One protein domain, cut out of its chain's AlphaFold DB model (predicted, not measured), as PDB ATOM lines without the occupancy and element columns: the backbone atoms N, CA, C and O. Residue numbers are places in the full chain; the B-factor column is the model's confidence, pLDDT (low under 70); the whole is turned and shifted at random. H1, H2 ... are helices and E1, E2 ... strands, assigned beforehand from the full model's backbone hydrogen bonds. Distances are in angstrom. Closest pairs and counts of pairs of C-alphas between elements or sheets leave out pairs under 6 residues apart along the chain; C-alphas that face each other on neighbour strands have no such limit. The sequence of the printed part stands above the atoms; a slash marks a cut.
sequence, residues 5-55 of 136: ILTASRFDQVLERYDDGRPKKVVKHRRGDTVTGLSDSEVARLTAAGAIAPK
ATOM      1  N   ILE A   5      -2.187  80.660   4.838       87.19
ATOM      2  CA  ILE A   5      -1.029  81.459   5.228       87.19
ATOM      3  C   ILE A   5       0.161  80.528   5.391       87.19
ATOM      4  O   ILE A   5       0.080  79.520   6.097       87.19
ATOM      5  N   LEU A   6       1.275  80.872   4.751       87.44
ATOM      6  CA  LEU A   6       2.515  80.135   4.901       87.44
ATOM      7  C   LEU A   6       3.109  80.386   6.290       87.44
ATOM      8  O   LEU A   6       3.510  81.498   6.620       87.44
ATOM      9  N   THR A   7       3.215  79.345   7.102       85.31
ATOM     10  CA  THR A   7       3.872  79.397   8.418       85.31
ATOM     11  C   THR A   7       5.352  79.025   8.323       85.31
ATOM     12  O   THR A   7       6.157  79.502   9.126       85.31
ATOM     13  N   ALA A   8       5.737  78.236   7.315       82.44
ATOM     14  CA  ALA A   8       7.130  77.905   7.035       82.44
ATOM     15  C   ALA A   8       7.948  79.129   6.587       82.44
ATOM     16  O   ALA A   8       7.441  80.034   5.927       82.44
ATOM     17  N   SER A   9       9.253  79.130   6.882       83.25
ATOM     18  CA  SER A   9      10.175  80.222   6.521       83.25
ATOM     19  C   SER A   9      10.227  80.508   5.015       83.25
ATOM     20  O   SER A   9      10.412  81.658   4.608       83.25
ATOM     21  N   ARG A  10      10.079  79.470   4.184       84.88
ATOM     22  CA  ARG A  10      10.106  79.560   2.723       84.88
ATOM     23  C   ARG A  10       9.339  78.403   2.090       84.88
ATOM     24  O   ARG A  10       9.455  77.272   2.553       84.88
ATOM     25  N   PHE A  11       8.635  78.684   0.998       85.69
ATOM     26  CA  PHE A  11       7.957  77.690   0.176       85.69
ATOM     27  C   PHE A  11       8.032  78.073  -1.298       85.69
ATOM     28  O   PHE A  11       7.714  79.197  -1.669       85.69
ATOM     29  N   ASP A  12       8.443  77.134  -2.142       88.12
ATOM     30  CA  ASP A  12       8.557  77.341  -3.582       88.12
ATOM     31  C   ASP A  12       7.425  76.525  -4.250       88.12
ATOM     32  O   ASP A  12       7.523  75.305  -4.387       88.12
ATOM     33  N   GLN A  13       6.321  77.185  -4.618       85.56
ATOM     34  CA  GLN A  13       5.146  76.568  -5.240       85.56
ATOM     35  C   GLN A  13       5.379  76.356  -6.735       85.56
ATOM     36  O   GLN A  13       5.640  77.307  -7.470       85.56
ATOM     37  N   VAL A  14       5.238  75.121  -7.209       85.75
ATOM     38  CA  VAL A  14       5.358  74.795  -8.636       85.75
ATOM     39  C   VAL A  14       3.972  74.857  -9.278       85.75
ATOM     40  O   VAL A  14       3.159  73.973  -9.048       85.75
ATOM     41  N   LEU A  15       3.706  75.891 -10.079       80.75
ATOM     42  CA  LEU A  15       2.418  76.076 -10.762       80.75
ATOM     43  C   LEU A  15       2.322  75.290 -12.070       80.75
ATOM     44  O   LEU A  15       1.255  74.811 -12.431       80.75
ATOM     45  N   GLU A  16       3.435  75.172 -12.787       79.81
ATOM     46  CA  GLU A  16       3.498  74.429 -14.042       79.81
ATOM     47  C   GLU A  16       4.726  73.535 -14.038       79.81
ATOM     48  O   GLU A  16       5.803  73.936 -13.579       79.81
ATOM     49  N   ARG A  17       4.570  72.342 -14.604       83.31
ATOM     50  CA  ARG A  17       5.667  71.433 -14.920       83.31
ATOM     51  C   ARG A  17       5.674  71.164 -16.416       83.31
ATOM     52  O   ARG A  17       4.628  71.205 -17.057       83.31
ATOM     53  N   TYR A  18       6.859  70.940 -16.954       81.31
ATOM     54  CA  TYR A  18       7.028  70.373 -18.283       81.31
ATOM     55  C   TYR A  18       6.659  68.882 -18.264       81.31
ATOM     56  O   TYR A  18       6.601  68.266 -17.197       81.31
ATOM     57  N   ASP A  19       6.460  68.294 -19.442       78.56
ATOM     58  CA  ASP A  19       6.168  66.860 -19.595       78.56
ATOM     59  C   ASP A  19       7.313  65.958 -19.097       78.56
ATOM     60  O   ASP A  19       7.097  64.803 -18.741       78.56
ATOM     61  N   ASP A  20       8.530  66.503 -18.995       80.44
ATOM     62  CA  ASP A  20       9.702  65.848 -18.401       80.44
ATOM     63  C   ASP A  20       9.744  65.940 -16.858       80.44
ATOM     64  O   ASP A  20      10.713  65.519 -16.221       80.44
ATOM     65  N   GLY A  21       8.705  66.515 -16.241       77.62
ATOM     66  CA  GLY A  21       8.556  66.663 -14.796       77.62
ATOM     67  C   GLY A  21       9.319  67.840 -14.183       77.62
ATOM     68  O   GLY A  21       9.191  68.076 -12.975       77.62
ATOM     69  N   ARG A  22      10.084  68.613 -14.968       82.06
ATOM     70  CA  ARG A  22      10.803  69.787 -14.455       82.06
ATOM     71  C   ARG A  22       9.839  70.932 -14.151       82.06
ATOM     72  O   ARG A  22       8.875  71.140 -14.890       82.06
ATOM     73  N   PRO A  23      10.088  71.723 -13.094       84.62
ATOM     74  CA  PRO A  23       9.268  72.886 -12.801       84.62
ATOM     75  C   PRO A  23       9.454  73.944 -13.894       84.62
ATOM     76  O   PRO A  23      10.551  74.458 -14.106       84.62
ATOM     77  N   LYS A  24       8.363  74.278 -14.578       84.94
ATOM     78  CA  LYS A  24       8.304  75.318 -15.608       84.94
ATOM     79  C   LYS A  24       8.054  76.689 -15.000       84.94
ATOM     80  O   LYS A  24       8.675  77.670 -15.400       84.94
ATOM     81  N   LYS A  25       7.168  76.753 -14.005       80.19
ATOM     82  CA  LYS A  25       6.826  77.990 -13.304       80.19
ATOM     83  C   LYS A  25       6.812  77.753 -11.806       80.19
ATOM     84  O   LYS A  25       6.054  76.918 -11.320       80.19
ATOM     85  N   VAL A  26       7.642  78.511 -11.093       87.06
ATOM     86  CA  VAL A  26       7.753  78.455  -9.634       87.06
ATOM     87  C   VAL A  26       7.470  79.829  -9.051       87.06
ATOM     88  O   VAL A  26       8.073  80.816  -9.474       87.06
ATOM     89  N   VAL A  27       6.585  79.886  -8.063       86.06
ATOM     90  CA  VAL A  27       6.331  81.076  -7.252       86.06
ATOM     91  C   VAL A  27       6.963  80.860  -5.888       86.06
ATOM     92  O   VAL A  27       6.758  79.833  -5.249       86.06
ATOM     93  N   LYS A  28       7.784  81.812  -5.453       88.88
ATOM     94  CA  LYS A  28       8.451  81.751  -4.153       88.88
ATOM     95  C   LYS A  28       7.632  82.540  -3.148       88.88
ATOM     96  O   LYS A  28       7.430  83.734  -3.334       88.88
ATOM     97  N   HIS A  29       7.233  81.868  -2.085       85.06
ATOM     98  CA  HIS A  29       6.513  82.412  -0.950       85.06
ATOM     99  C   HIS A  29       7.424  82.418   0.279       85.06
ATOM    100  O   HIS A  29       8.284  81.546   0.466       85.06
ATOM    101  N   ARG A  30       7.243  83.421   1.127       87.25
ATOM    102  CA  ARG A  30       7.888  83.567   2.430       87.25
ATOM    103  C   ARG A  30       6.855  83.455   3.539       87.25
ATOM    104  O   ARG A  30       5.653  83.531   3.306       87.25
ATOM    105  N   ARG A  31       7.339  83.225   4.759       86.56
ATOM    106  CA  ARG A  31       6.485  83.152   5.947       86.56
ATOM    107  C   ARG A  31       5.558  84.370   6.020       86.56
ATOM    108  O   ARG A  31       6.030  85.498   5.930       86.56
ATOM    109  N   GLY A  32       4.272  84.119   6.225       81.31
ATOM    110  CA  GLY A  32       3.204  85.114   6.243       81.31
ATOM    111  C   GLY A  32       2.514  85.319   4.893       81.31
ATOM    112  O   GLY A  32       1.404  85.847   4.871       81.31
ATOM    113  N   ASP A  33       3.109  84.871   3.783       85.31
ATOM    114  CA  ASP A  33       2.491  85.013   2.466       85.31
ATOM    115  C   ASP A  33       1.243  84.138   2.344       85.31
ATOM    116  O   ASP A  33       1.167  83.028   2.879       85.31
ATOM    117  N   THR A  34       0.263  84.634   1.589       86.25
ATOM    118  CA  THR A  34      -0.908  83.838   1.222       86.25
ATOM    119  C   THR A  34      -0.551  82.919   0.056       86.25
ATOM    120  O   THR A  34      -0.095  83.380  -0.990       86.25
ATOM    121  N   VAL A  35      -0.774  81.624   0.241       84.38
ATOM    122  CA  VAL A  35      -0.609  80.579  -0.768       84.38
ATOM    123  C   VAL A  35      -1.994  80.119  -1.209       84.38
ATOM    124  O   VAL A  35      -2.867  79.844  -0.382       84.38
ATOM    125  N   THR A  36      -2.199  80.047  -2.522       84.69
ATOM    126  CA  THR A  36      -3.470  79.664  -3.146       84.69
ATOM    127  C   THR A  36      -3.233  78.620  -4.237       84.69
ATOM    128  O   THR A  36      -2.107  78.418  -4.687       84.69
ATOM    129  N   GLY A  37      -4.287  77.917  -4.660       78.94
ATOM    130  CA  GLY A  37      -4.190  76.946  -5.760       78.94
ATOM    131  C   GLY A  37      -3.391  75.680  -5.425       78.94
ATOM    132  O   GLY A  37      -2.762  75.109  -6.310       78.94
ATOM    133  N   LEU A  38      -3.391  75.262  -4.157       81.00
ATOM    134  CA  LEU A  38      -2.823  73.983  -3.726       81.00
ATOM    135  C   LEU A  38      -3.825  72.849  -3.957       81.00
ATOM    136  O   LEU A  38      -5.026  73.031  -3.743       81.00
ATOM    137  N   SER A  39      -3.329  71.680  -4.361       81.62
ATOM    138  CA  SER A  39      -4.136  70.456  -4.411       81.62
ATOM    139  C   SER A  39      -4.415  69.914  -3.006       81.62
ATOM    140  O   SER A  39      -3.630  70.136  -2.085       81.62
ATOM    141  N   ASP A  40      -5.486  69.136  -2.829       76.88
ATOM    142  CA  ASP A  40      -5.858  68.588  -1.511       76.88
ATOM    143  C   ASP A  40      -4.746  67.723  -0.889       76.88
ATOM    144  O   ASP A  40      -4.521  67.745   0.321       76.88
ATOM    145  N   SER A  41      -3.993  67.004  -1.728       78.00
ATOM    146  CA  SER A  41      -2.839  66.204  -1.291       78.00
ATOM    147  C   SER A  41      -1.679  67.073  -0.796       78.00
ATOM    148  O   SER A  41      -1.019  66.735   0.189       78.00
ATOM    149  N   GLU A  42      -1.425  68.208  -1.451       78.81
ATOM    150  CA  GLU A  42      -0.410  69.164  -1.007       78.81
ATOM    151  C   GLU A  42      -0.841  69.883   0.264       78.81
ATOM    152  O   GLU A  42      -0.023  70.032   1.168       78.81
ATOM    153  N   VAL A  43      -2.116  70.268   0.369       82.56
ATOM    154  CA  VAL A  43      -2.675  70.863   1.587       82.56
ATOM    155  C   VAL A  43      -2.506  69.907   2.761       82.56
ATOM    156  O   VAL A  43      -1.912  70.292   3.762       82.56
ATOM    157  N   ALA A  44      -2.923  68.642   2.633       80.88
ATOM    158  CA  ALA A  44      -2.784  67.657   3.705       80.88
ATOM    159  C   ALA A  44      -1.322  67.483   4.148       80.88
ATOM    160  O   ALA A  44      -1.027  67.491   5.344       80.88
ATOM    161  N   ARG A  45      -0.388  67.398   3.191       80.38
ATOM    162  CA  ARG A  45       1.045  67.275   3.486       80.38
ATOM    163  C   ARG A  45       1.601  68.521   4.177       80.38
ATOM    164  O   ARG A  45       2.361  68.398   5.135       80.38
ATOM    165  N   LEU A  46       1.258  69.709   3.687       83.44
ATOM    166  CA  LEU A  46       1.768  70.976   4.210       83.44
ATOM    167  C   LEU A  46       1.153  71.312   5.570       83.44
ATOM    168  O   LEU A  46       1.862  71.808   6.441       83.44
ATOM    169  N   THR A  47      -0.122  71.001   5.790       83.69
ATOM    170  CA  THR A  47      -0.778  71.146   7.093       83.69
ATOM    171  C   THR A  47      -0.213  70.153   8.105       83.69
ATOM    172  O   THR A  47       0.117  70.560   9.215       83.69
ATOM    173  N   ALA A  48      -0.006  68.884   7.729       79.56
ATOM    174  CA  ALA A  48       0.635  67.896   8.604       79.56
ATOM    175  C   ALA A  48       2.076  68.289   8.976       79.56
ATOM    176  O   ALA A  48       2.516  68.048  10.095       79.56
ATOM    177  N   ALA A  49       2.798  68.937   8.057       80.12
ATOM    178  CA  ALA A  49       4.135  69.473   8.303       80.12
ATOM    179  C   ALA A  49       4.139  70.821   9.054       80.12
ATOM    180  O   ALA A  49       5.211  71.371   9.298       80.12
ATOM    181  N   GLY A  50       2.970  71.394   9.370       83.81
ATOM    182  CA  GLY A  50       2.859  72.720   9.982       83.81
ATOM    183  C   GLY A  50       3.402  73.855   9.106       83.81
ATOM    184  O   GLY A  50       3.794  74.899   9.624       83.81
ATOM    185  N   ALA A  51       3.466  73.652   7.787       85.88
ATOM    186  CA  ALA A  51       4.019  74.592   6.815       85.88
ATOM    187  C   ALA A  51       2.995  75.617   6.303       85.88
ATOM    188  O   ALA A  51       3.391  76.696   5.856       85.88
ATOM    189  N   ILE A  52       1.702  75.294   6.386       85.31
ATOM    190  CA  ILE A  52       0.593  76.204   6.084       85.31
ATOM    191  C   ILE A  52      -0.468  76.144   7.187       85.31
ATOM    192  O   ILE A  52      -0.703  75.087   7.773       85.31
ATOM    193  N   ALA A  53      -1.154  77.260   7.412       82.75
ATOM    194  CA  ALA A  53      -2.332  77.357   8.270       82.75
ATOM    195  C   ALA A  53      -3.498  77.980   7.486       82.75
ATOM    196  O   ALA A  53      -3.262  78.860   6.655       82.75
ATOM    197  N   PRO A  54      -4.757  77.562   7.701       81.50
ATOM    198  CA  PRO A  54      -5.884  78.235   7.070       81.50
ATOM    199  C   PRO A  54      -5.930  79.688   7.553       81.50
ATOM    200  O   PRO A  54      -5.672  79.980   8.722       81.50
ATOM    201  N   LYS A  55      -6.250  80.616   6.644       70.31
ATOM    202  CA  LYS A  55      -6.187  82.072   6.877       70.31
ATOM    203  C   LYS A  55      -7.016  82.576   8.075       70.31
ATOM    204  O   LYS A  55      -6.783  83.689   8.528       70.31
TER     205      LYS A  55
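Overview. This is residues 5 to 55 of the 136 residues of the protein "Lipase chaperone" of Nocardia nova (UniProt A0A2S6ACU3). A long two-stranded hairpin of E1 and E2 has its turn, residues 18 to 22, at one end of the long axis, and a small, thinly built head made by the short helix H1, the short strand E3 and the first printed residues at the other. Residues 31 to 39 cross from the end of E2 to H1, and E3 comes back to pair with residues 5 to 6. The printed part has 51 residues, with E1, E2, H1 and E3 in that order; E1 and E2 form an antiparallel sheet, and the class is mixed, helices and strands. The whole is compact, with a radius of gyration of the C-alphas of 11.2 A, yet elongated in outline, spanning 32 by 20 by 15 A.

Arrangement. Residues 5 to 6 form a short antiparallel pairing with residues 52 to 53 of E3, residues 52 to 54; E3 pairs with no named strand. E1, residues 10 to 17, and E2, residues 23 to 30, are a hairpin, antiparallel at 157 degrees. N 13 and O 27 are 2.8 A apart and N 29 and O 11 are 2.7 A apart, within hydrogen-bond range. In H1, residues 40 to 48, every O i to N i+4 pair is within hydrogen-bond range. The closest C-alphas of H1 and E3 are those of Leu 46 and Ile 52, 5.7 A apart. E1 is apart from H1 and from E3, and E2 is apart from E3.

Along the chain. E1 begins at C-alpha 10, (10.106, 79.560, 2.723), and is 19.9 A long; E2 is 18.7 A long. H1 begins at C-alpha 40, (-5.858, 68.588, -1.511), and is 12.0 A long. E3, 6.9 A long, ends at C-alpha 54, (-5.884, 78.235, 7.070).

Size, cuts and confidence. The C-alphas of Asp 20 and Lys 55, the two farthest apart, are 34.0 A apart. The printed part has no cut and no long link. The mean pLDDT of the printed part is 82.9, and no printed residue is under 70.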